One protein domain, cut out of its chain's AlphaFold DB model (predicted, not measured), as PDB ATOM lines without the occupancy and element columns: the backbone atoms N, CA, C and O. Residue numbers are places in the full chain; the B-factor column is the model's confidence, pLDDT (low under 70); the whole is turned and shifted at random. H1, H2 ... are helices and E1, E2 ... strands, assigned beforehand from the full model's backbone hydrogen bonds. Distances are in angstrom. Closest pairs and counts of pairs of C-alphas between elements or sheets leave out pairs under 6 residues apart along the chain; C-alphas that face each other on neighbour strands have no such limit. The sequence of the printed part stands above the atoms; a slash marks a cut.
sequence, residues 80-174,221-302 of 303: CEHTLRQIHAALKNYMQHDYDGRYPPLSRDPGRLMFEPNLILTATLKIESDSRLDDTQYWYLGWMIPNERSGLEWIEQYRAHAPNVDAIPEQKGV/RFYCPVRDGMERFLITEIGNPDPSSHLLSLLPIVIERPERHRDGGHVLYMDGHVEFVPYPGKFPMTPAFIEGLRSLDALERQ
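What this domain is: This is residues 80 to 174 and 221 to 302 of the 303 residues of an uncharacterized protein of Candidatus Hydrogenedentes bacterium (UniProt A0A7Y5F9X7). Look first for a small twisted sheet of four strands near the middle, with the long helix H1 over one face and running on past it, and with H3 and H6 side by side as a second helical part well away from H1, H6 just grazing the sheet. The short helices H4 and H5, with the loop between them, make an arm at one end of the longest axis, while long loops on both sides of the short H2 run between H1 and the sheet's first strand. The printed part has 177 residues, with six named helices and four named strands in the order H1 H2 E1 H3 H4 H5 E2 E3 E4 H6; the sheet, E1 - E2 - E3 - E4, is antiparallel throughout. The class is mixed, helices and strands, though under half of the residues, 79 of 177, are in named elements. The whole is compact, with a radius of gyration of the C-alphas of 15.8 A, and the C-alphas span 50 by 36 by 36 A.

Where its parts are: Begin with the sheet: E1 is residues 138 to 140, 6.4 A long; E2 is residues 252 to 256, 10.5 A; E3 is residues 264 to 269, 15.8 A; and E4 is residues 274 to 278, 13.0 A. Find C-alpha 80 at (61.286, -5.849, -33.796); from there H1, residues 80 to 97, runs 25.9 A to C-alpha 97 at (37.235, 3.037, -30.495). H3 is residues 148 to 161, 20.0 A, and H6 is residues 287 to 300, 20.9 A, ending at C-alpha 300 at (57.208, 7.736, -53.612). The short helices are H2, residues 117 to 120, 6.0 A; H4, residues 230 to 233, 5.7 A; and H5, residues 243 to 248, 8.9 A.

How they stand to each other: Start at the inner strands E2 and E3, a hairpin, where N 253 and O 268 are 2.8 A apart, within hydrogen-bond range. E3 and E4 form the next hairpin, with N 267 and O 275 at 2.8 A; E2 E3 E4 is a meander, each strand the antiparallel neighbour of the one before. On the other side of E2, the edge strand E1 is antiparallel to it, with N 139 and O 255 at 2.8 A. The sheet is only just strongly twisted, with C-alphas up to 4.0 A off its best plane. H1 is on one face, giving two layers, a helix layer and a sheet layer; its height over the sheet is 9.2 A. It lies over E3 and only just over E2, with 3 of its C-alphas falling there, and runs along the strands, at 21 degrees to E3 on the local plane. Its closest C-alpha to E3 is that of Leu 84, 6.3 A from that of Leu 268. With residues 90 to 94 alone H1 only just touches H2, with 3 pairs of C-alphas within 8 A, the closest those of Ala 90 and Ile 120 at 6.8 A. H6 only grazes the sheet, with its residues 290 to 297. H6 and H3 touch at a shallow tilt of 18 degrees, the same way; their closest C-alphas, of Phe 289 and Leu 152, are 6.2 A apart. H4 and H5 touch, with the C-alphas of Glu 231 and Ser 244 closest at 6.2 A. H1 is apart from H3 and from H6. Every O i to N i+4 pair is within hydrogen-bond range in H1, H3 and H5, against 8 of 10 in H6; H2 and H4 are too short for such a pair.

The domain as a whole: The two C-alphas farthest apart, of Gly 239 and Gln 302, are 50.2 A apart. Residues 175 to 220 are not printed, and C-alphas 174 and 221 stand 16.2 A apart across the cut. The links H1 to H2 and H2 to E1 are long. The mean pLDDT of the printed part is 80.2; look for values under 70 at 45 residues, among them 117 to 133, 163 to 174 and 236 to 244.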
ATOM      1  N   CYS A  80      62.189  -5.925 -32.637       83.81
ATOM      2  CA  CYS A  80      61.286  -5.849 -33.796       83.81
ATOM      3  C   CYS A  80      59.948  -6.550 -33.517       83.81
ATOM      4  O   CYS A  80      58.883  -5.979 -33.759       83.81
ATOM      5  N   GLU A  81      59.987  -7.734 -32.901       86.06
ATOM      6  CA  GLU A  81      58.790  -8.462 -32.479       86.06
ATOM      7  C   GLU A  81      57.941  -7.644 -31.494       86.06
ATOM      8  O   GLU A  81      56.723  -7.527 -31.648       86.06
ATOM      9  N   HIS A  82      58.578  -7.025 -30.495       83.56
ATOM     10  CA  HIS A  82      57.894  -6.150 -29.548       83.56
ATOM     11  C   HIS A  82      57.255  -4.937 -30.241       83.56
ATOM     12  O   HIS A  82      56.105  -4.606 -29.950       83.56
ATOM     13  N   THR A  83      57.960  -4.315 -31.191       82.56
ATOM     14  CA  THR A  83      57.444  -3.182 -31.978       82.56
ATOM     15  C   THR A  83      56.192  -3.575 -32.767       82.56
ATOM     16  O   THR A  83      55.178  -2.883 -32.697       82.56
ATOM     17  N   LEU A  84      56.206  -4.721 -33.454       85.50
ATOM     18  CA  LEU A  84      55.045  -5.215 -34.203       85.50
ATOM     19  C   LEU A  84      53.844  -5.517 -33.298       85.50
ATOM     20  O   LEU A  84      52.714  -5.175 -33.640       85.50
ATOM     21  N   ARG A  85      54.070  -6.087 -32.110       85.25
ATOM     22  CA  ARG A  85      52.992  -6.305 -31.129       85.25
ATOM     23  C   ARG A  85      52.382  -4.990 -30.636       85.25
ATOM     24  O   ARG A  85      51.170  -4.916 -30.445       85.25
ATOM     25  N   GLN A  86      53.196  -3.949 -30.453       83.25
ATOM     26  CA  GLN A  86      52.695  -2.615 -30.116       83.25
ATOM     27  C   GLN A  86      51.872  -2.009 -31.255       83.25
ATOM     28  O   GLN A  86      50.796  -1.469 -30.995       83.25
ATOM     29  N   ILE A  87      52.330  -2.147 -32.506       85.06
ATOM     30  CA  ILE A  87      51.558  -1.737 -33.689       85.06
ATOM     31  C   ILE A  87      50.212  -2.458 -33.701       85.06
ATOM     32  O   ILE A  87      49.181  -1.803 -33.806       85.06
ATOM     33  N   HIS A  88      50.194  -3.781 -33.525       88.31
ATOM     34  CA  HIS A  88      48.951  -4.549 -33.494       88.31
ATOM     35  C   HIS A  88      47.980  -4.047 -32.423       88.31
ATOM     36  O   HIS A  88      46.804  -3.832 -32.705       88.31
ATOM     37  N   ALA A  89      48.469  -3.814 -31.202       85.69
ATOM     38  CA  ALA A  89      47.645  -3.272 -30.126       85.69
ATOM     39  C   ALA A  89      47.049  -1.903 -30.498       85.69
ATOM     40  O   ALA A  89      45.876  -1.652 -30.235       85.69
ATOM     41  N   ALA A  90      47.826  -1.043 -31.158       84.56
ATOM     42  CA  ALA A  90      47.354   0.255 -31.626       84.56
ATOM     43  C   ALA A  90      46.295   0.139 -32.729       84.56
ATOM     44  O   ALA A  90      45.265   0.807 -32.654       84.56
ATOM     45  N   LEU A  91      46.514  -0.742 -33.712       86.75
ATOM     46  CA  LEU A  91      45.546  -1.034 -34.771       86.75
ATOM     47  C   LEU A  91      44.233  -1.563 -34.182       86.75
ATOM     48  O   LEU A  91      43.153  -1.126 -34.573       86.75
ATOM     49  N   LYS A  92      44.320  -2.454 -33.189       87.62
ATOM     50  CA  LYS A  92      43.156  -3.011 -32.498       87.62
ATOM     51  C   LYS A  92      42.392  -1.953 -31.704       87.62
ATOM     52  O   LYS A  92      41.167  -1.928 -31.766       87.62
ATOM     53  N   ASN A  93      43.089  -1.070 -30.994       83.75
ATOM     54  CA  ASN A  93      42.438   0.015 -30.263       83.75
ATOM     55  C   ASN A  93      41.751   1.002 -31.212       83.75
ATOM     56  O   ASN A  93      40.604   1.364 -30.973       83.75
ATOM     57  N   TYR A  94      42.414   1.379 -32.309       83.38
ATOM     58  CA  TYR A  94      41.830   2.219 -33.359       83.38
ATOM     59  C   TYR A  94      40.527   1.612 -33.901       83.38
ATOM     60  O   TYR A  94      39.491   2.273 -33.961       83.38
ATOM     61  N   MET A  95      40.572   0.317 -34.222       85.00
ATOM     62  CA  MET A  95      39.434  -0.450 -34.719       85.00
ATOM     63  C   MET A  95      38.259  -0.465 -33.727       85.00
ATOM     64  O   MET A  95      37.104  -0.361 -34.138       85.00
ATOM     65  N   GLN A  96      38.549  -0.592 -32.428       84.50
ATOM     66  CA  GLN A  96      37.540  -0.679 -31.370       84.50
ATOM     67  C   GLN A  96      36.910   0.666 -31.000       84.50
ATOM     68  O   GLN A  96      35.742   0.687 -30.610       84.50
ATOM     69  N   HIS A  97      37.665   1.762 -31.071       78.56
ATOM     70  CA  HIS A  97      37.235   3.037 -30.495       78.56
ATOM     71  C   HIS A  97      36.757   4.065 -31.510       78.56
ATOM     72  O   HIS A  97      35.830   4.808 -31.195       78.56
ATOM     73  N   ASP A  98      37.344   4.102 -32.705       66.56
ATOM     74  CA  ASP A  98      37.261   5.325 -33.500       66.56
ATOM     75  C   ASP A  98      36.577   5.144 -34.876       66.56
ATOM     76  O   ASP A  98      36.106   6.136 -35.432       66.56
ATOM     77  N   TYR A  99      36.483   3.923 -35.444       70.19
ATOM     78  CA  TYR A  99      36.124   3.756 -36.874       70.19
ATOM     79  C   TYR A  99      35.332   2.485 -37.250       70.19
ATOM     80  O   TYR A  99      35.674   1.813 -38.224       70.19
ATOM     81  N   ASP A 100      34.253   2.149 -36.538       77.62
ATOM     82  CA  ASP A 100      33.306   1.081 -36.934       77.62
ATOM     83  C   ASP A 100      33.965  -0.282 -37.239       77.62
ATOM     84  O   ASP A 100      33.641  -0.944 -38.230       77.62
ATOM     85  N   GLY A 101      34.950  -0.697 -36.437       80.31
ATOM     86  CA  GLY A 101      35.612  -1.985 -36.642       80.31
ATOM     87  C   GLY A 101      36.561  -2.026 -37.847       80.31
ATOM     88  O   GLY A 101      36.903  -3.114 -38.314       80.31
ATOM     89  N   ARG A 102      36.990  -0.871 -38.375       81.62
ATOM     90  CA  ARG A 102      37.914  -0.773 -39.517       81.62
ATOM     91  C   ARG A 102      39.347  -0.529 -39.069       81.62
ATOM     92  O   ARG A 102      39.601   0.188 -38.105       81.62
ATOM     93  N   TYR A 103      40.286  -1.086 -39.822       84.25
ATOM     94  CA  TYR A 103      41.691  -0.730 -39.691       84.25
ATOM     95  C   TYR A 103      41.965   0.668 -40.274       84.25
ATOM     96  O   TYR A 103      41.202   1.134 -41.126       84.25
ATOM     97  N   PRO A 104      43.052   1.338 -39.852       85.56
ATOM     98  CA  PRO A 104      43.446   2.628 -40.401       85.56
ATOM     99  C   PRO A 104      43.625   2.584 -41.922       85.56
ATOM    100  O   PRO A 104      44.188   1.607 -42.440       85.56
ATOM    101  N   PRO A 105      43.205   3.636 -42.643       84.00
ATOM    102  CA  PRO A 105      43.456   3.742 -44.069       84.00
ATOM    103  C   PRO A 105      44.960   3.829 -44.349       84.00
ATOM    104  O   PRO A 105      45.740   4.341 -43.538       84.00
ATOM    105  N   LEU A 106      45.356   3.328 -45.521       84.31
ATOM    106  CA  LEU A 106      46.687   3.570 -46.074       84.31
ATOM    107  C   LEU A 106      46.905   5.068 -46.287       84.31
ATOM    108  O   LEU A 106      45.958   5.805 -46.569       84.31
ATOM    109  N   SER A 107      48.160   5.491 -46.185       83.69
ATOM    110  CA  SER A 107      48.581   6.831 -46.553       83.69
ATOM    111  C   SER A 107      48.197   7.116 -47.997       83.69
ATOM    112  O   SER A 107      48.286   6.255 -48.873       83.69
ATOM    113  N   ARG A 108      47.780   8.355 -48.232       79.88
ATOM    114  CA  ARG A 108      47.478   8.874 -49.566       79.88
ATOM    115  C   ARG A 108      48.744   9.191 -50.359       79.88
ATOM    116  O   ARG A 108      48.689   9.277 -51.577       79.88
ATOM    117  N   ASP A 109      49.879   9.348 -49.685       81.25
ATOM    118  CA  ASP A 109      51.150   9.621 -50.350       81.25
ATOM    119  C   ASP A 109      51.542   8.411 -51.233       81.25
ATOM    120  O   ASP A 109      51.665   7.294 -50.714       81.25
ATOM    121  N   PRO A 110      51.733   8.578 -52.559       78.81
ATOM    122  CA  PRO A 110      52.126   7.485 -53.444       78.81
ATOM    123  C   PRO A 110      53.367   6.754 -52.935       78.81
ATOM    124  O   PRO A 110      54.319   7.370 -52.478       78.81
ATOM    125  N   GLY A 111      53.350   5.423 -53.005       80.19
ATOM    126  CA  GLY A 111      54.447   4.568 -52.543       80.19
ATOM    127  C   GLY A 111      54.631   4.470 -51.027       80.19
ATOM    128  O   GLY A 111      55.323   3.564 -50.566       80.19
ATOM    129  N   ARG A 112      53.943   5.297 -50.235       84.50
ATOM    130  CA  ARG A 112      53.973   5.213 -48.780       84.50
ATOM    131  C   ARG A 112      53.005   4.146 -48.278       84.50
ATOM    132  O   ARG A 112      51.864   4.423 -47.915       84.50
ATOM    133  N   LEU A 113      53.473   2.904 -48.226       83.62
ATOM    134  CA  LEU A 113      52.711   1.765 -47.701       83.62
ATOM    135  C   LEU A 113      52.708   1.742 -46.168       83.62
ATOM    136  O   LEU A 113      53.194   0.808 -45.539       83.62
ATOM    137  N   MET A 114      52.178   2.800 -45.567       85.75
ATOM    138  CA  MET A 114      51.980   2.949 -44.128       85.75
ATOM    139  C   MET A 114      50.610   3.555 -43.866       85.75
ATOM    140  O   MET A 114      50.042   4.183 -44.748       85.75
ATOM    141  N   PHE A 115      50.042   3.347 -42.680       81.94
ATOM    142  CA  PHE A 115      48.802   4.027 -42.299       81.94
ATOM    143  C   PHE A 115      49.022   5.542 -42.187       81.94
ATOM    144  O   PHE A 115      50.140   5.984 -41.914       81.94
ATOM    145  N   GLU A 116      47.965   6.345 -42.349       77.25
ATOM    146  CA  GLU A 116      48.062   7.797 -42.147       77.25
ATOM    147  C   GLU A 116      48.567   8.109 -40.713       77.25
ATOM    148  O   GLU A 116      47.883   7.791 -39.732       77.25
ATOM    149  N   PRO A 117      49.751   8.740 -40.540       68.12
ATOM    150  CA  PRO A 117      50.404   8.856 -39.228       68.12
ATOM    151  C   PRO A 117      49.572   9.599 -38.176       68.12
ATOM    152  O   PRO A 117      49.629   9.288 -36.985       68.12
ATOM    153  N   ASN A 118      48.767  10.566 -38.622       68.06
ATOM    154  CA  ASN A 118      47.939  11.404 -37.754       68.06
ATOM    155  C   ASN A 118      46.789  10.630 -37.088       68.06
ATOM    156  O   ASN A 118      46.230  11.108 -36.106       68.06
ATOM    157  N   LEU A 119      46.435   9.448 -37.601       65.25
ATOM    158  CA  LEU A 119      45.299   8.666 -37.113       65.25
ATOM    159  C   LEU A 119      45.648   7.770 -35.919       65.25
ATOM    160  O   LEU A 119      44.799   7.539 -35.064       65.25
ATOM    161  N   ILE A 120      46.891   7.290 -35.823       63.72
ATOM    162  CA  ILE A 120      47.291   6.330 -34.780       63.72
ATOM    163  C   ILE A 120      47.893   7.016 -33.544       63.72
ATOM    164  O   ILE A 120      47.738   6.526 -32.421       63.72
ATOM    165  N   LEU A 121      48.548   8.167 -33.718       57.50
ATOM    166  CA  LEU A 121      49.228   8.879 -32.624       57.50
ATOM    167  C   LEU A 121      48.273   9.354 -31.518       57.50
ATOM    168  O   LEU A 121      48.690   9.512 -30.372       57.50
ATOM    169  N   THR A 122      46.994   9.540 -31.835       54.50
ATOM    170  CA  THR A 122      45.980  10.026 -30.891       54.50
ATOM    171  C   THR A 122      45.397   8.913 -30.022       54.50
ATOM    172  O   THR A 122      44.962   9.181 -28.904       54.50
ATOM    173  N   ALA A 123      45.393   7.665 -30.508       53.12
ATOM    174  CA  ALA A 123      44.538   6.628 -29.941       53.12
ATOM    175  C   ALA A 123      45.146   5.905 -28.731       53.12
ATOM    176  O   ALA A 123      44.414   5.583 -27.795       53.12
ATOM    177  N   THR A 124      46.447   5.577 -28.688       53.00
ATOM    178  CA  THR A 124      46.978   4.823 -27.519       53.00
ATOM    179  C   THR A 124      48.489   4.669 -27.421       53.00
ATOM    180  O   THR A 124      48.995   4.238 -26.381       53.00
ATOM    181  N   LEU A 125      49.242   4.974 -28.474       56.06
ATOM    182  CA  LEU A 125      50.677   4.745 -28.453       56.06
ATOM    183  C   LEU A 125      51.373   5.869 -27.679       56.06
ATOM    184  O   LEU A 125      51.800   6.866 -28.247       56.06
ATOM    185  N   LYS A 126      51.583   5.657 -26.370       54.69
ATOM    186  CA  LYS A 126      52.716   6.255 -25.635       54.69
ATOM    187  C   LYS A 126      54.035   5.645 -26.135       54.69
ATOM    188  O   LYS A 126      54.833   5.138 -25.353       54.69
ATOM    189  N   ILE A 127      54.241   5.632 -27.446       56.62
ATOM    190  CA  ILE A 127      55.569   5.450 -28.004       56.62
ATOM    191  C   ILE A 127      56.308   6.724 -27.605       56.62
ATOM    192  O   ILE A 127      55.872   7.823 -27.952       56.62
ATOM    193  N   GLU A 128      57.353   6.594 -26.783       52.75
ATOM    194  CA  GLU A 128      58.239   7.717 -26.474       52.75
ATOM    195  C   GLU A 128      58.622   8.376 -27.800       52.75
ATOM    196  O   GLU A 128      59.079   7.699 -28.723       52.75
ATOM    197  N   SER A 129      58.365   9.680 -27.904       49.28
ATOM    198  CA  SER A 129      58.282  10.448 -29.155       49.28
ATOM    199  C   SER A 129      59.518  10.387 -30.062       49.28
ATOM    200  O   SER A 129      59.442  10.839 -31.204       49.28
ATOM    201  N   ASP A 130      60.633   9.843 -29.572       50.47
ATOM    202  CA  ASP A 130      61.875   9.630 -30.324       50.47
ATOM    203  C   ASP A 130      61.927   8.297 -31.083       50.47
ATOM    204  O   ASP A 130      62.651   8.181 -32.068       50.47
ATOM    205  N   SER A 131      61.126   7.301 -30.700       54.75
ATOM    206  CA  SER A 131      60.993   6.038 -31.443       54.75
ATOM    207  C   SER A 131      59.870   6.134 -32.473       54.75
ATOM    208  O   SER A 131      58.903   5.379 -32.448       54.75
ATOM    209  N   ARG A 132      59.964   7.125 -33.369       59.56
ATOM    210  CA  ARG A 132      59.025   7.253 -34.490       59.56
ATOM    211  C   ARG A 132      58.974   5.932 -35.242       59.56
ATOM    212  O   ARG A 132      60.013   5.373 -35.586       59.56
ATOM    213  N   LEU A 133      57.760   5.446 -35.475       69.75
ATOM    214  CA  LEU A 133      57.551   4.323 -36.368       69.75
ATOM    215  C   LEU A 133      58.107   4.722 -37.736       69.75
ATOM    216  O   LEU A 133      57.626   5.677 -38.342       69.75
ATOM    217  N   ASP A 134      59.175   4.056 -38.148       73.25
ATOM    218  CA  ASP A 134      59.891   4.369 -39.375       73.25
ATOM    219  C   ASP A 134      59.172   3.684 -40.543       73.25
ATOM    220  O   ASP A 134      59.096   2.452 -40.610       73.25
ATOM    221  N   ASP A 135      58.613   4.485 -41.448       77.75
ATOM    222  CA  ASP A 135      57.911   4.015 -42.646       77.75
ATOM    223  C   ASP A 135      58.850   3.331 -43.653       77.75
ATOM    224  O   ASP A 135      58.407   2.590 -44.534       77.75
ATOM    225  N   THR A 136      60.162   3.465 -43.460       84.75
ATOM    226  CA  THR A 136      61.169   2.751 -44.249       84.75
ATOM    227  C   THR A 136      61.446   1.336 -43.748       84.75
ATOM    228  O   THR A 136      62.202   0.609 -44.386       84.75
ATOM    229  N   GLN A 137      60.862   0.911 -42.624       88.06
ATOM    230  CA  GLN A 137      61.174  -0.385 -42.003       88.06
ATOM    231  C   GLN A 137      60.088  -1.438 -42.192       88.06
ATOM    232  O   GLN A 137      60.372  -2.636 -42.107       88.06
ATOM    233  N   TYR A 138      58.863  -1.005 -42.465       92.81
ATOM    234  CA  TYR A 138      57.703  -1.876 -42.553       92.81
ATOM    235  C   TYR A 138      56.829  -1.477 -43.737       92.81
ATOM    236  O   TYR A 138      56.758  -0.305 -44.096       92.81
ATOM    237  N   TRP A 139      56.144  -2.455 -44.314       94.75
ATOM    238  CA  TRP A 139      55.017  -2.238 -45.208       94.75
ATOM    239  C   TRP A 139      53.738  -2.626 -44.477       94.75
ATOM    240  O   TRP A 139      53.594  -3.753 -44.004       94.75
ATOM    241  N   TYR A 140      52.801  -1.695 -44.394       94.00
ATOM    242  CA  TYR A 140      51.434  -1.932 -43.967       94.00
ATOM    243  C   TYR A 140      50.574  -2.190 -45.202       94.00
ATOM    244  O   TYR A 140      50.545  -1.377 -46.124       94.00
ATOM    245  N   LEU A 141      49.877  -3.325 -45.229       90.69
ATOM    246  CA  LEU A 141      49.079  -3.710 -46.390       90.69
ATOM    247  C   LEU A 141      47.704  -3.045 -46.399       90.69
ATOM    248  O   LEU A 141      47.211  -2.720 -47.468       90.69
ATOM    249  N   GLY A 142      47.056  -2.854 -45.244       84.44
ATOM    250  CA  GLY A 142      45.722  -2.235 -45.132       84.44
ATOM    251  C   GLY A 142      44.558  -2.986 -45.810       84.44
ATOM    252  O   GLY A 142      43.399  -2.600 -45.641       84.44
ATOM    253  N   TRP A 143      44.837  -4.076 -46.530       86.81
ATOM    254  CA  TRP A 143      43.876  -4.903 -47.263       86.81
ATOM    255  C   TRP A 143      44.087  -6.392 -46.970       86.81
ATOM    256  O   TRP A 143      45.175  -6.818 -46.586       86.81
ATOM    257  N   MET A 144      43.046  -7.196 -47.189       86.44
ATOM    258  CA  MET A 144      43.128  -8.653 -47.098       86.44
ATOM    259  C   MET A 144      43.944  -9.224 -48.261       86.44
ATOM    260  O   MET A 144      43.493  -9.200 -49.407       86.44
ATOM    261  N   ILE A 145      45.116  -9.785 -47.966       90.88
ATOM    262  CA  ILE A 145      45.956 -10.449 -48.967       90.88
ATOM    263  C   ILE A 145      46.227 -11.893 -48.518       90.88
ATOM    264  O   ILE A 145      47.218 -12.149 -47.838       90.88
ATOM    265  N   PRO A 146      45.345 -12.853 -48.862       89.19
ATOM    266  CA  PRO A 146      45.416 -14.216 -48.328       89.19
ATOM    267  C   PRO A 146      46.497 -15.090 -48.974       89.19
ATOM    268  O   PRO A 146      46.829 -16.148 -48.447       89.19
ATOM    269  N   ASN A 147      47.012 -14.708 -50.143       92.44
ATOM    270  CA  ASN A 147      48.036 -15.461 -50.860       92.44
ATOM    271  C   ASN A 147      48.812 -14.562 -51.835       92.44
ATOM    272  O   ASN A 147      48.400 -13.439 -52.138       92.44
ATOM    273  N   GLU A 148      49.918 -15.093 -52.361       94.75
ATOM    274  CA  GLU A 148      50.821 -14.379 -53.270       94.75
ATOM    275  C   GLU A 148      50.125 -13.870 -54.532       94.75
ATOM    276  O   GLU A 148      50.346 -12.728 -54.926       94.75
ATOM    277  N   ARG A 149      49.254 -14.678 -55.147       92.00
ATOM    278  CA  ARG A 149      48.550 -14.286 -56.372       92.00
ATOM    279  C   ARG A 149      47.700 -13.038 -56.133       92.00
ATOM    280  O   ARG A 149      47.864 -12.058 -56.854       92.00
ATOM    281  N   SER A 150      46.851 -13.053 -55.104       88.06
ATOM    282  CA  SER A 150      46.031 -11.891 -54.733       88.06
ATOM    283  C   SER A 150      46.891 -10.677 -54.370       88.06
ATOM    284  O   SER A 150      46.516  -9.546 -54.664       88.06
ATOM    285  N   GLY A 151      48.062 -10.897 -53.769       92.00
ATOM    286  CA  GLY A 151      49.004  -9.830 -53.437       92.00
ATOM    287  C   GLY A 151      49.639  -9.170 -54.656       92.00
ATOM    288  O   GLY A 151      49.715  -7.946 -54.725       92.00
ATOM    289  N   LEU A 152      50.066  -9.962 -55.637       93.75
ATOM    290  CA  LEU A 152      50.625  -9.450 -56.888       93.75
ATOM    291  C   LEU A 152      49.571  -8.709 -57.717       93.75
ATOM    292  O   LEU A 152      49.854  -7.635 -58.247       93.75
ATOM    293  N   GLU A 153      48.344  -9.235 -57.771       88.94
ATOM    294  CA  GLU A 153      47.201  -8.547 -58.382       88.94
ATOM    295  C   GLU A 153      46.911  -7.213 -57.664       88.94
ATOM    296  O   GLU A 153      46.556  -6.219 -58.311       88.94
ATOM    297  N   TRP A 154      47.069  -7.162 -56.334       90.88
ATOM    298  CA  TRP A 154      46.887  -5.939 -55.540       90.88
ATOM    299  C   TRP A 154      47.943  -4.898 -55.872       90.88
ATOM    300  O   TRP A 154      47.595  -3.752 -56.148       90.88
ATOM    301  N   ILE A 155      49.210  -5.304 -55.947       92.31
ATOM    302  CA  ILE A 155      50.317  -4.431 -56.352       92.31
ATOM    303  C   ILE A 155      50.072  -3.845 -57.746       92.31
ATOM    304  O   ILE A 155      50.244  -2.643 -57.943       92.31
ATOM    305  N   GLU A 156      49.667  -4.666 -58.718       89.94
ATOM    306  CA  GLU A 156      49.398  -4.204 -60.084       89.94
ATOM    307  C   GLU A 156      48.296  -3.138 -60.107       89.94
ATOM    308  O   GLU A 156      48.462  -2.074 -60.708       89.94
ATOM    309  N   GLN A 157      47.197  -3.390 -59.393       86.31
ATOM    310  CA  GLN A 157      46.103  -2.429 -59.289       86.31
ATOM    311  C   GLN A 157      46.516  -1.165 -58.541       86.31
ATOM    312  O   GLN A 157      46.168  -0.072 -58.983       86.31
ATOM    313  N   TYR A 158      47.289  -1.291 -57.461       86.56
ATOM    314  CA  TYR A 158      47.819  -0.142 -56.737       86.56
ATOM    315  C   TYR A 158      48.648   0.743 -57.671       86.56
ATOM    316  O   TYR A 158      48.391   1.940 -57.756       86.56
ATOM    317  N   ARG A 159      49.578   0.171 -58.452       86.88
ATOM    318  CA  ARG A 159      50.381   0.940 -59.423       86.88
ATOM    319  C   ARG A 159      49.526   1.649 -60.467       86.88
ATOM    320  O   ARG A 159      49.831   2.783 -60.818       86.88
ATOM    321  N   ALA A 160      48.479   0.992 -60.962       85.38
ATOM    322  CA  ALA A 160      47.599   1.574 -61.972       85.38
ATOM    323  C   ALA A 160      46.835   2.809 -61.457       85.38
ATOM    324  O   ALA A 160      46.527   3.699 -62.248       85.38
ATOM    325  N   HIS A 161      46.559   2.883 -60.149       80.62
ATOM    326  CA  HIS A 161      45.762   3.955 -59.540       80.62
ATOM    327  C   HIS A 161      46.588   4.968 -58.734       80.62
ATOM    328  O   HIS A 161      46.131   6.090 -58.546       80.62
ATOM    329  N   ALA A 162      47.809   4.631 -58.308       76.38
ATOM    330  CA  ALA A 162      48.677   5.508 -57.516       76.38
ATOM    331  C   ALA A 162      48.924   6.915 -58.115       76.38
ATOM    332  O   ALA A 162      48.984   7.861 -57.333       76.38
ATOM    333  N   PRO A 163      49.017   7.122 -59.449       69.38
ATOM    334  CA  PRO A 163      49.144   8.466 -60.032       69.38
ATOM    335  C   PRO A 163      47.912   9.359 -59.832       69.38
ATOM    336  O   PRO A 163      47.977  10.564 -60.057       69.38
ATOM    337  N   ASN A 164      46.778   8.775 -59.452       68.06
ATOM    338  CA  ASN A 164      45.527   9.466 -59.197       68.06
ATOM    339  C   ASN A 164      45.053   9.077 -57.795       68.06
ATOM    340  O   ASN A 164      44.111   8.310 -57.630       68.06
ATOM    341  N   VAL A 165      45.768   9.566 -56.782       56.03
ATOM    342  CA  VAL A 165      45.511   9.279 -55.361       56.03
ATOM    343  C   VAL A 165      44.052   9.542 -54.974       56.03
ATOM    344  O   VAL A 165      43.476   8.768 -54.217       56.03
ATOM    345  N   ASP A 166      43.427  10.572 -55.553       57.25
ATOM    346  CA  ASP A 166      42.006  10.887 -55.349       57.25
ATOM    347  C   ASP A 166      41.054   9.855 -55.989       57.25
ATOM    348  O   ASP A 166      39.880   9.778 -55.626       57.25
ATOM    349  N   ALA A 167      41.545   9.053 -56.937       52.31
ATOM    350  CA  ALA A 167      40.825   7.946 -57.563       52.31
ATOM    351  C   ALA A 167      41.093   6.585 -56.912       52.31
ATOM    352  O   ALA A 167      40.424   5.618 -57.283       52.31
ATOM    353  N   ILE A 168      42.013   6.482 -55.941       54.94
ATOM    354  CA  ILE A 168      41.992   5.337 -55.027       54.94
ATOM    355  C   ILE A 168      40.665   5.466 -54.280       54.94
ATOM    356  O   ILE A 168      40.477   6.472 -53.592       54.94
ATOM    357  N   PRO A 169      39.720   4.518 -54.439       51.72
ATOM    358  CA  PRO A 169      38.405   4.651 -53.840       51.72
ATOM    359  C   PRO A 169      38.593   4.932 -52.359       51.72
ATOM    360  O   PRO A 169      39.223   4.137 -51.654       51.72
ATOM    361  N   GLU A 170      38.100   6.083 -51.899       51.84
ATOM    362  CA  GLU A 170      38.108   6.392 -50.482       51.84
ATOM    363  C   GLU A 170      37.531   5.159 -49.772       51.84
ATOM    364  O   GLU A 170      36.481   4.648 -50.171       51.84
ATOM    365  N   GLN A 171      38.183   4.658 -48.715       52.53
ATOM    366  CA  GLN A 171      37.650   3.538 -47.917       52.53
ATOM    367  C   GLN A 171      36.260   3.847 -47.302       52.53
ATOM    368  O   GLN A 171      35.683   3.021 -46.590       52.53
ATOM    369  N   LYS A 172      35.680   5.012 -47.616       43.00
ATOM    370  CA  LYS A 172      34.249   5.329 -47.633       43.00
ATOM    371  C   LYS A 172      33.442   4.564 -48.689       43.00
ATOM    372  O   LYS A 172      32.380   5.036 -49.087       43.00
ATOM    373  N   GLY A 173      33.855   3.360 -49.081       39.78
ATOM    374  CA  GLY A 173      32.892   2.383 -49.564       39.78
ATOM    375  C   GLY A 173      31.766   2.284 -48.534       39.78
ATOM    376  O   GLY A 173      31.923   1.658 -47.481       39.78
ATOM    377  N   VAL A 174      30.651   2.968 -48.816       39.94
ATOM    378  CA  VAL A 174      29.325   2.485 -48.469       39.94
ATOM    379  C   VAL A 174      29.347   1.091 -49.051       39.94
ATOM    380  O   VAL A 174      29.361   0.916 -50.268       39.94
ATOM    381  N   ARG A 221      37.074  -6.602 -59.123       47.03
ATOM    382  CA  ARG A 221      38.116  -7.009 -58.176       47.03
ATOM    383  C   ARG A 221      38.016  -6.137 -56.921       47.03
ATOM    384  O   ARG A 221      38.639  -5.086 -56.838       47.03
ATOM    385  N   PHE A 222      37.175  -6.539 -55.973       48.47
ATOM    386  CA  PHE A 222      37.071  -5.873 -54.679       48.47
ATOM    387  C   PHE A 222      38.163  -6.407 -53.754       48.47
ATOM    388  O   PHE A 222      38.078  -7.532 -53.265       48.47
ATOM    389  N   TYR A 223      39.188  -5.601 -53.489       59.62
ATOM    390  CA  TYR A 223      39.969  -5.810 -52.275       59.62
ATOM    391  C   TYR A 223      39.070  -5.494 -51.077       59.62
ATOM    392  O   TYR A 223      38.242  -4.586 -51.137       59.62
ATOM    393  N   CYS A 224      39.187  -6.259 -49.993       58.25
ATOM    394  CA  CYS A 224      38.480  -5.960 -48.751       58.25
ATOM    395  C   CYS A 224      39.447  -5.230 -47.812       58.25
ATOM    396  O   CYS A 224      40.498  -5.801 -47.492       58.25
ATOM    397  N   PRO A 225      39.147  -3.991 -47.376       73.12
ATOM    398  CA  PRO A 225      39.888  -3.366 -46.287       73.12
ATOM    399  C   PRO A 225      39.852  -4.279 -45.062       73.12
ATOM    400  O   PRO A 225      38.851  -4.969 -44.845       73.12
ATOM    401  N   VAL A 226      40.917  -4.285 -44.261       77.69
ATOM    402  CA  VAL A 226      40.932  -5.115 -43.050       77.69
ATOM    403  C   VAL A 226      39.881  -4.597 -42.054       77.69
ATOM    404  O   VAL A 226      39.808  -3.394 -41.783       77.69
ATOM    405  N   ARG A 227      39.024  -5.493 -41.552       78.00
ATOM    406  CA  ARG A 227      37.911  -5.229 -40.628       78.00
ATOM    407  C   ARG A 227      37.695  -6.389 -39.672       78.00
ATOM    408  O   ARG A 227      37.946  -7.536 -40.029       78.00
ATOM    409  N   ASP A 228      37.158  -6.097 -38.497       76.56
ATOM    410  CA  ASP A 228      36.690  -7.153 -37.600       76.56
ATOM    411  C   ASP A 228      35.566  -7.976 -38.257       76.56
ATOM    412  O   ASP A 228      34.714  -7.433 -38.966       76.56
ATOM    413  N   GLY A 229      35.576  -9.294 -38.061       74.25
ATOM    414  CA  GLY A 229      34.579 -10.203 -38.631       74.25
ATOM    415  C   GLY A 229      34.784 -10.576 -40.106       74.25
ATOM    416  O   GLY A 229      34.005 -11.369 -40.642       74.25
ATOM    417  N   MET A 230      35.805 -10.035 -40.784       77.50
ATOM    418  CA  MET A 230      36.068 -10.326 -42.203       77.50
ATOM    419  C   MET A 230      36.526 -11.770 -42.453       77.50
ATOM    420  O   MET A 230      36.396 -12.278 -43.564       77.50
ATOM    421  N   GLU A 231      37.047 -12.458 -41.436       74.19
ATOM    422  CA  GLU A 231      37.455 -13.861 -41.522       74.19
ATOM    423  C   GLU A 231      36.306 -14.772 -41.942       74.19
ATOM    424  O   GLU A 231      36.526 -15.790 -42.594       74.19
ATOM    425  N   ARG A 232      35.065 -14.362 -41.664       72.81
ATOM    426  CA  ARG A 232      33.849 -15.074 -42.067       72.81
ATOM    427  C   ARG A 232      33.724 -15.224 -43.580       72.81
ATOM    428  O   ARG A 232      33.112 -16.182 -44.032       72.81
ATOM    429  N   PHE A 233      34.328 -14.321 -44.353       71.88
ATOM    430  CA  PHE A 233      34.346 -14.402 -45.814       71.88
ATOM    431  C   PHE A 233      35.398 -15.379 -46.350       71.88
ATOM    432  O   PHE A 233      35.321 -15.781 -47.508       71.88
ATOM    433  N   LEU A 234      36.369 -15.774 -45.522       71.56
ATOM    434  CA  LEU A 234      37.385 -16.771 -45.870       71.56
ATOM    435  C   LEU A 234      36.993 -18.190 -45.449       71.56
ATOM    436  O   LEU A 234      37.594 -19.156 -45.918       71.56
ATOM    437  N   ILE A 235      35.993 -18.333 -44.577       72.56
ATOM    438  CA  ILE A 235      35.478 -19.635 -44.157       72.56
ATOM    439  C   ILE A 235      34.635 -20.212 -45.299       72.56
ATOM    440  O   ILE A 235      33.490 -19.818 -45.511       72.56
ATOM    441  N   THR A 236      35.194 -21.173 -46.035       67.94
ATOM    442  CA  THR A 236      34.476 -21.881 -47.108       67.94
ATOM    443  C   THR A 236      33.474 -22.911 -46.575       67.94
ATOM    444  O   THR A 236      32.543 -23.273 -47.290       67.94
ATOM    445  N   GLU A 237      33.628 -23.368 -45.327       65.75
ATOM    446  CA  GLU A 237      32.768 -24.371 -44.684       65.75
ATOM    447  C   GLU A 237      32.101 -23.817 -43.412       65.75
ATOM    448  O   GLU A 237      32.700 -23.769 -42.342       65.75
ATOM    449  N   ILE A 238      30.824 -23.434 -43.511       58.94
ATOM    450  CA  ILE A 238      30.044 -22.812 -42.417       58.94
ATOM    451  C   ILE A 238      29.813 -23.773 -41.231       58.94
ATOM    452  O   ILE A 238      29.584 -23.335 -40.106       58.94
ATOM    453  N   GLY A 239      29.862 -25.087 -41.472       68.00
ATOM    454  CA  GLY A 239      29.601 -26.119 -40.462       68.00
ATOM    455  C   GLY A 239      30.760 -26.393 -39.502       68.00
ATOM    456  O   GLY A 239      30.569 -27.122 -38.531       68.00
ATOM    457  N   ASN A 240      31.941 -25.825 -39.753       65.56
ATOM    458  CA  ASN A 240      33.116 -26.014 -38.915       65.56
ATOM    459  C   ASN A 240      33.582 -24.650 -38.366       65.56
ATOM    460  O   ASN A 240      34.027 -23.819 -39.153       65.56
ATOM    461  N   PRO A 241      33.464 -24.378 -37.053       62.19
ATOM    462  CA  PRO A 241      33.882 -23.104 -36.458       62.19
ATOM    463  C   PRO A 241      35.404 -22.977 -36.242       62.19
ATOM    464  O   PRO A 241      35.911 -21.853 -36.151       62.19
ATOM    465  N   ASP A 242      36.146 -24.091 -36.223       65.50
ATOM    466  CA  ASP A 242      37.599 -24.116 -35.978       65.50
ATOM    467  C   ASP A 242      38.499 -23.399 -37.017       65.50
ATOM    468  O   ASP A 242      39.515 -22.827 -36.607       65.50
ATOM    469  N   PRO A 243      38.192 -23.340 -38.335       69.94
ATOM    470  CA  PRO A 243      39.099 -22.760 -39.321       69.94
ATOM    471  C   PRO A 243      39.253 -21.239 -39.189       69.94
ATOM    472  O   PRO A 243      40.232 -20.693 -39.688       69.94
ATOM    473  N   SER A 244      38.342 -20.549 -38.496       68.81
ATOM    474  CA  SER A 244      38.370 -19.086 -38.340       68.81
ATOM    475  C   SER A 244      39.689 -18.570 -37.742       68.81
ATOM    476  O   SER A 244      40.338 -17.697 -38.318       68.81
ATOM    477  N   SER A 245      40.126 -19.161 -36.628       73.50
ATOM    478  CA  SER A 245      41.369 -18.788 -35.938       73.50
ATOM    479  C   SER A 245      42.619 -19.062 -36.780       73.50
ATOM    480  O   SER A 245      43.517 -18.225 -36.861       73.50
ATOM    481  N   HIS A 246      42.644 -20.198 -37.478       82.38
ATOM    482  CA  HIS A 246      43.742 -20.557 -38.368       82.38
ATOM    483  C   HIS A 246      43.822 -19.601 -39.565       82.38
ATOM    484  O   HIS A 246      44.912 -19.216 -39.971       82.38
ATOM    485  N   LEU A 247      42.688 -19.168 -40.120       84.12
ATOM    486  CA  LEU A 247      42.659 -18.246 -41.258       84.12
ATOM    487  C   LEU A 247      43.223 -16.866 -40.907       84.12
ATOM    488  O   LEU A 247      43.984 -16.311 -41.694       84.12
ATOM    489  N   LEU A 248      42.922 -16.335 -39.719       86.62
ATOM    490  CA  LEU A 248      43.476 -15.055 -39.259       86.62
ATOM    491  C   LEU A 248      45.006 -15.091 -39.120       86.62
ATOM    492  O   LEU A 248      45.676 -14.100 -39.412       86.62
ATOM    493  N   SER A 249      45.556 -16.253 -38.759       90.12
ATOM    494  CA  SER A 249      47.003 -16.493 -38.700       90.12
ATOM    495  C   SER A 249      47.672 -16.587 -40.084       90.12
ATOM    496  O   SER A 249      48.891 -16.629 -40.193       90.12
ATOM    497  N   LEU A 250      46.897 -16.608 -41.171       90.44
ATOM    498  CA  LEU A 250      47.422 -16.631 -42.541       90.44
ATOM    499  C   LEU A 250      47.384 -15.257 -43.218       90.44
ATOM    500  O   LEU A 250      47.907 -15.116 -44.321       90.44
ATOM    501  N   LEU A 251      46.769 -14.250 -42.588       92.06
ATOM    502  CA  LEU A 251      46.582 -12.920 -43.166       92.06
ATOM    503  C   LEU A 251      47.655 -11.940 -42.676       92.06
ATOM    504  O   LEU A 251      47.531 -11.433 -41.558       92.06
ATOM    505  N   PRO A 252      48.693 -11.639 -43.479       95.62
ATOM    506  CA  PRO A 252      49.685 -10.641 -43.106       95.62
ATOM    507  C   PRO A 252      49.068  -9.235 -43.119       95.62
ATOM    508  O   PRO A 252      48.341  -8.872 -44.042       95.62
ATOM    509  N   ILE A 253      49.387  -8.432 -42.104       93.62
ATOM    510  CA  ILE A 253      48.972  -7.024 -41.989       93.62
ATOM    511  C   ILE A 253      50.168  -6.091 -42.147       93.62
ATOM    512  O   ILE A 253      50.103  -5.124 -42.909       93.62
ATOM    513  N   VAL A 254      51.246  -6.368 -41.410       95.25
ATOM    514  CA  VAL A 254      52.486  -5.590 -41.457       95.25
ATOM    515  C   VAL A 254      53.635  -6.533 -41.758       95.25
ATOM    516  O   VAL A 254      53.790  -7.565 -41.106       95.25
ATOM    517  N   ILE A 255      54.440  -6.171 -42.747       96.31
ATOM    518  CA  ILE A 255      55.586  -6.951 -43.199       96.31
ATOM    519  C   ILE A 255      56.831  -6.112 -42.959       96.31
ATOM    520  O   ILE A 255      56.949  -5.007 -43.480       96.31
ATOM    521  N   GLU A 256      57.765  -6.625 -42.168       95.12
ATOM    522  CA  GLU A 256      59.089  -6.026 -42.043       95.12
ATOM    523  C   GLU A 256      59.872  -6.178 -43.347       95.12
ATOM    524  O   GLU A 256      59.828  -7.219 -44.005       95.12
ATOM    525  N   ARG A 257      60.632  -5.148 -43.711       95.31
ATOM    526  CA  ARG A 257      61.485  -5.204 -44.893       95.31
ATOM    527  C   ARG A 257      62.659  -6.179 -44.695       95.31
ATOM    528  O   ARG A 257      63.356  -6.088 -43.679       95.31
ATOM    529  N   PRO A 258      62.940  -7.084 -45.652       94.44
ATOM    530  CA  PRO A 258      63.954  -8.126 -45.487       94.44
ATOM    531  C   PRO A 258      65.392  -7.591 -45.441       94.44
ATOM    532  O   PRO A 258      66.311  -8.331 -45.125       94.44
ATOM    533  N   GLU A 259      65.638  -6.317 -45.746       90.69
ATOM    534  CA  GLU A 259      66.960  -5.698 -45.611       90.69
ATOM    535  C   GLU A 259      67.361  -5.486 -44.143       90.69
ATOM    536  O   GLU A 259      68.545  -5.304 -43.845       90.69
ATOM    537  N   ARG A 260      66.392  -5.508 -43.219       87.50
ATOM    538  CA  ARG A 260      66.632  -5.252 -41.797       87.50
ATOM    539  C   ARG A 260      67.253  -6.439 -41.072       87.50
ATOM    540  O   ARG A 260      68.128  -6.253 -40.221       87.50
ATOM    541  N   HIS A 261      66.862  -7.653 -41.443       87.38
ATOM    542  CA  HIS A 261      67.454  -8.881 -40.932       87.38
ATOM    543  C   HIS A 261      68.101  -9.664 -42.067       87.38
ATOM    544  O   HIS A 261      67.524  -9.850 -43.124       87.38
ATOM    545  N   ARG A 262      69.313 -10.180 -41.837       83.25
ATOM    546  CA  ARG A 262      70.114 -10.825 -42.893       83.25
ATOM    547  C   ARG A 262      69.381 -11.956 -43.631       83.25
ATOM    548  O   ARG A 262      69.654 -12.170 -44.806       83.25
ATOM    549  N   ASP A 263      68.504 -12.669 -42.931       91.75
ATOM    550  CA  ASP A 263      67.965 -13.951 -43.381       91.75
ATOM    551  C   ASP A 263      66.429 -13.936 -43.537       91.75
ATOM    552  O   ASP A 263      65.834 -15.000 -43.684       91.75
ATOM    553  N   GLY A 264      65.762 -12.774 -43.469       95.50
ATOM    554  CA  GLY A 264      64.295 -12.694 -43.485       95.50
ATOM    555  C   GLY A 264      63.730 -11.413 -42.886       95.50
ATOM    556  O   GLY A 264      64.407 -10.392 -42.836       95.50
ATOM    557  N   GLY A 265      62.496 -11.482 -42.398       95.88
ATOM    558  CA  GLY A 265      61.861 -10.397 -41.653       95.88
ATOM    559  C   GLY A 265      60.668 -10.896 -40.845       95.88
ATOM    560  O   GLY A 265      60.157 -11.995 -41.078       95.88
ATOM    561  N   HIS A 266      60.239 -10.103 -39.871       97.06
ATOM    562  CA  HIS A 266      59.055 -10.400 -39.080       97.06
ATOM    563  C   HIS A 266      57.780  -9.999 -39.825       97.06
ATOM    564  O   HIS A 266      57.696  -8.948 -40.461       97.06
ATOM    565  N   VAL A 267      56.763 -10.842 -39.714       96.94
ATOM    566  CA  VAL A 267      55.438 -10.617 -40.283       96.94
ATOM    567  C   VAL A 267      54.439 -10.603 -39.139       96.94
ATOM    568  O   VAL A 267      54.392 -11.543 -38.347       96.94
ATOM    569  N   LEU A 268      53.666  -9.526 -39.040       95.88
ATOM    570  CA  LEU A 268      52.523  -9.416 -38.143       95.88
ATOM    571  C   LEU A 268      51.265  -9.862 -38.881       95.88
ATOM    572  O   LEU A 268      50.952  -9.316 -39.943       95.88
ATOM    573  N   TYR A 269      50.519 -10.780 -38.280       95.19
ATOM    574  CA  TYR A 269      49.274 -11.304 -38.831       95.19
ATOM    575  C   TYR A 269      48.044 -10.763 -38.096       95.19
ATOM    576  O   TYR A 269      48.142 -10.052 -37.092       95.19
ATOM    577  N   MET A 270      46.862 -11.073 -38.630       90.19
ATOM    578  CA  MET A 270      45.602 -10.482 -38.183       90.19
ATOM    579  C   MET A 270      45.133 -10.930 -36.797       90.19
ATOM    580  O   MET A 270      44.508 -10.149 -36.083       90.19
ATOM    581  N   ASP A 271      45.482 -12.138 -36.371       90.88
ATOM    582  CA  ASP A 271      45.277 -12.609 -34.994       90.88
ATOM    583  C   ASP A 271      46.239 -11.961 -33.969       90.88
ATOM    584  O   ASP A 271      46.117 -12.192 -32.766       90.88
ATOM    585  N   GLY A 272      47.190 -11.144 -34.436       92.00
ATOM    586  CA  GLY A 272      48.174 -10.444 -33.619       92.00
ATOM    587  C   GLY A 272      49.454 -11.219 -33.343       92.00
ATOM    588  O   GLY A 272      50.332 -10.692 -32.650       92.00
ATOM    589  N   HIS A 273      49.602 -12.437 -33.871       94.81
ATOM    590  CA  HIS A 273      50.873 -13.137 -33.765       94.81
ATOM    591  C   HIS A 273      51.914 -12.525 -34.711       94.81
ATOM    592  O   HIS A 273      51.600 -11.930 -35.745       94.81
ATOM    593  N   VAL A 274      53.179 -12.672 -34.323       96.50
ATOM    594  CA  VAL A 274      54.331 -12.238 -35.108       96.50
ATOM    595  C   VAL A 274      55.190 -13.462 -35.383       96.50
ATOM    596  O   VAL A 274      55.542 -14.189 -34.454       96.50
ATOM    597  N   GLU A 275      55.532 -13.692 -36.645       95.75
ATOM    598  CA  GLU A 275      56.394 -14.799 -37.066       95.75
ATOM    599  C   GLU A 275      57.615 -14.247 -37.801       95.75
ATOM    600  O   GLU A 275      57.485 -13.377 -38.663       95.75
ATOM    601  N   PHE A 276      58.805 -14.768 -37.503       96.62
ATOM    602  CA  PHE A 276      59.965 -14.536 -38.361       96.62
ATOM    603  C   PHE A 276      59.882 -15.451 -39.583       96.62
ATOM    604  O   PHE A 276      59.932 -16.676 -39.447       96.62
ATOM    605  N   VAL A 277      59.797 -14.865 -40.776       97.12
ATOM    606  CA  VAL A 277      59.727 -15.610 -42.033       97.12
ATOM    607  C   VAL A 277      61.037 -15.416 -42.809       97.12
ATOM    608  O   VAL A 277      61.402 -14.276 -43.108       97.12
ATOM    609  N   PRO A 278      61.766 -16.500 -43.147       97.06
ATOM    610  CA  PRO A 278      62.996 -16.391 -43.924       97.06
ATOM    611  C   PRO A 278      62.773 -15.790 -45.316       97.06
ATOM    612  O   PRO A 278      61.747 -16.062 -45.941       97.06
ATOM    613  N   TYR A 279      63.750 -15.035 -45.824       96.94
ATOM    614  CA  TYR A 279      63.752 -14.497 -47.189       96.94
ATOM    615  C   TYR A 279      64.986 -14.995 -47.965       96.94
ATOM    616  O   TYR A 279      66.112 -14.778 -47.513       96.94
ATOM    617  N   PRO A 280      64.813 -15.619 -49.144       97.62
ATOM    618  CA  PRO A 280      63.536 -15.977 -49.765       97.62
ATOM    619  C   PRO A 280      62.843 -17.138 -49.029       97.62
ATOM    620  O   PRO A 280      63.506 -18.069 -48.571       97.62
ATOM    621  N   GLY A 281      61.511 -17.110 -48.942       96.25
ATOM    622  CA  GLY A 281      60.739 -18.133 -48.231       96.25
ATOM    623  C   GLY A 281      59.278 -18.230 -48.665       96.25
ATOM    624  O   GLY A 281      58.948 -18.005 -49.829       96.25
ATOM    625  N   LYS A 282      58.404 -18.624 -47.729       97.06
ATOM    626  CA  LYS A 282      56.947 -18.699 -47.941       97.06
ATOM    627  C   LYS A 282      56.338 -17.294 -48.026       97.06
ATOM    628  O   LYS A 282      56.916 -16.340 -47.514       97.06
ATOM    629  N   PHE A 283      55.153 -17.174 -48.624       96.81
ATOM    630  CA  PHE A 283      54.379 -15.926 -48.609       96.81
ATOM    631  C   PHE A 283      54.170 -15.434 -47.158       96.81
ATOM    632  O   PHE A 283      53.859 -16.269 -46.305       96.81
ATOM    633  N   PRO A 284      54.356 -14.128 -46.857       97.44
ATOM    634  CA  PRO A 284      54.615 -13.005 -47.774       97.44
ATOM    635  C   PRO A 284      56.100 -12.695 -48.075       97.44
ATOM    636  O   PRO A 284      56.401 -11.676 -48.682       97.44
ATOM    637  N   MET A 285      57.051 -13.554 -47.706       97.94
ATOM    638  CA  MET A 285      58.490 -13.373 -47.979       97.94
ATOM    639  C   MET A 285      58.958 -14.081 -49.261       97.94
ATOM    640  O   MET A 285      60.073 -14.606 -49.343       97.94
ATOM    641  N   THR A 286      58.117 -14.114 -50.295       97.94
ATOM    642  CA  THR A 286      58.528 -14.609 -51.613       97.94
ATOM    643  C   THR A 286      59.263 -13.512 -52.393       97.94
ATOM    644  O   THR A 286      58.949 -12.328 -52.241       97.94
ATOM    645  N   PRO A 287      60.222 -13.856 -53.275       98.00
ATOM    646  CA  PRO A 287      60.906 -12.869 -54.112       98.00
ATOM    647  C   PRO A 287      59.958 -12.004 -54.946       98.00
ATOM    648  O   PRO A 287      60.144 -10.794 -55.018       98.00
ATOM    649  N   ALA A 288      58.935 -12.612 -55.556       97.94
ATOM    650  CA  ALA A 288      58.011 -11.900 -56.432       97.94
ATOM    651  C   ALA A 288      57.178 -10.870 -55.660       97.94
ATOM    652  O   ALA A 288      57.051  -9.729 -56.105       97.94
ATOM    653  N   PHE A 289      56.647 -11.247 -54.493       97.62
ATOM    654  CA  PHE A 289      55.828 -10.339 -53.696       97.62
ATOM    655  C   PHE A 289      56.657  -9.204 -53.087       97.62
ATOM    656  O   PHE A 289      56.265  -8.045 -53.198       97.62
ATOM    657  N   ILE A 290      57.839  -9.506 -52.536       97.50
ATOM    658  CA  ILE A 290      58.750  -8.489 -51.986       97.50
ATOM    659  C   ILE A 290      59.207  -7.503 -53.063       97.50
ATOM    660  O   ILE A 290      59.197  -6.297 -52.828       97.50
ATOM    661  N   GLU A 291      59.573  -7.978 -54.255       96.81
ATOM    662  CA  GLU A 291      59.936  -7.086 -55.361       96.81
ATOM    663  C   GLU A 291      58.745  -6.230 -55.810       96.81
ATOM    664  O   GLU A 291      58.876  -5.041 -56.108       96.81
ATOM    665  N   GLY A 292      57.549  -6.815 -55.772       95.94
ATOM    666  CA  GLY A 292      56.296  -6.102 -55.932       95.94
ATOM    667  C   GLY A 292      56.127  -4.957 -54.931       95.94
ATOM    668  O   GLY A 292      55.880  -3.831 -55.356       95.94
ATOM    669  N   LEU A 293      56.331  -5.194 -53.635       95.56
ATOM    670  CA  LEU A 293      56.258  -4.148 -52.605       95.56
ATOM    671  C   LEU A 293      57.345  -3.076 -52.786       95.56
ATOM    672  O   LEU A 293      57.030  -1.888 -52.783       95.56
ATOM    673  N   ARG A 294      58.597  -3.466 -53.063       94.56
ATOM    674  CA  ARG A 294      59.691  -2.514 -53.345       94.56
ATOM    675  C   ARG A 294      59.393  -1.602 -54.529       94.56
ATOM    676  O   ARG A 294      59.744  -0.425 -54.521       94.56
ATOM    677  N   SER A 295      58.743  -2.133 -55.562       93.56
ATOM    678  CA  SER A 295      58.353  -1.325 -56.718       93.56
ATOM    679  C   SER A 295      57.323  -0.246 -56.368       93.56
ATOM    680  O   SER A 295      57.262   0.768 -57.058       93.56
ATOM    681  N   LEU A 296      56.519  -0.457 -55.316       90.94
ATOM    682  CA  LEU A 296      55.576   0.542 -54.828       90.94
ATOM    683  C   LEU A 296      56.323   1.661 -54.102       90.94
ATOM    684  O   LEU A 296      56.051   2.819 -54.391       90.94
ATOM    685  N   ASP A 297      57.335   1.349 -53.287       89.69
ATOM    686  CA  ASP A 297      58.194   2.375 -52.663       89.69
ATOM    687  C   ASP A 297      58.877   3.277 -53.704       89.69
ATOM    688  O   ASP A 297      59.113   4.462 -53.480       89.69
ATOM    689  N   ALA A 298      59.208   2.728 -54.878       87.62
ATOM    690  CA  ALA A 298      59.813   3.501 -55.958       87.62
ATOM    691  C   ALA A 298      58.870   4.577 -56.533       87.62
ATOM    692  O   ALA A 298      59.356   5.515 -57.168       87.62
ATOM    693  N   LEU A 299      57.555   4.465 -56.308       85.50
ATOM    694  CA  LEU A 299      56.579   5.485 -56.696       85.50
ATOM    695  C   LEU A 299      56.662   6.735 -55.811       85.50
ATOM    696  O   LEU A 299      56.421   7.824 -56.314       85.50
ATOM    697  N   GLU A 300      57.055   6.601 -54.541       77.31
ATOM    698  CA  GLU A 300      57.208   7.736 -53.612       77.31
ATOM    699  C   GLU A 300      58.316   8.698 -54.059       77.31
ATOM    700  O   GLU A 300      58.249   9.906 -53.859       77.31
ATOM    701  N   ARG A 301      59.361   8.160 -54.693       66.12
ATOM    702  CA  ARG A 301      60.567   8.917 -55.061       66.12
ATOM    703  C   ARG A 301      60.438   9.693 -56.371       66.12
ATOM    704  O   ARG A 301      61.437  10.252 -56.822       66.12
ATOM    705  N   GLN A 302      59.267   9.686 -57.005       63.19
ATOM    706  CA  GLN A 302      59.022  10.443 -58.230       63.19
ATOM    707  C   GLN A 302      58.555  11.860 -57.848       63.19
ATOM    708  O   GLN A 302      57.476  11.985 -57.272       63.19
TER     709      GLN A 302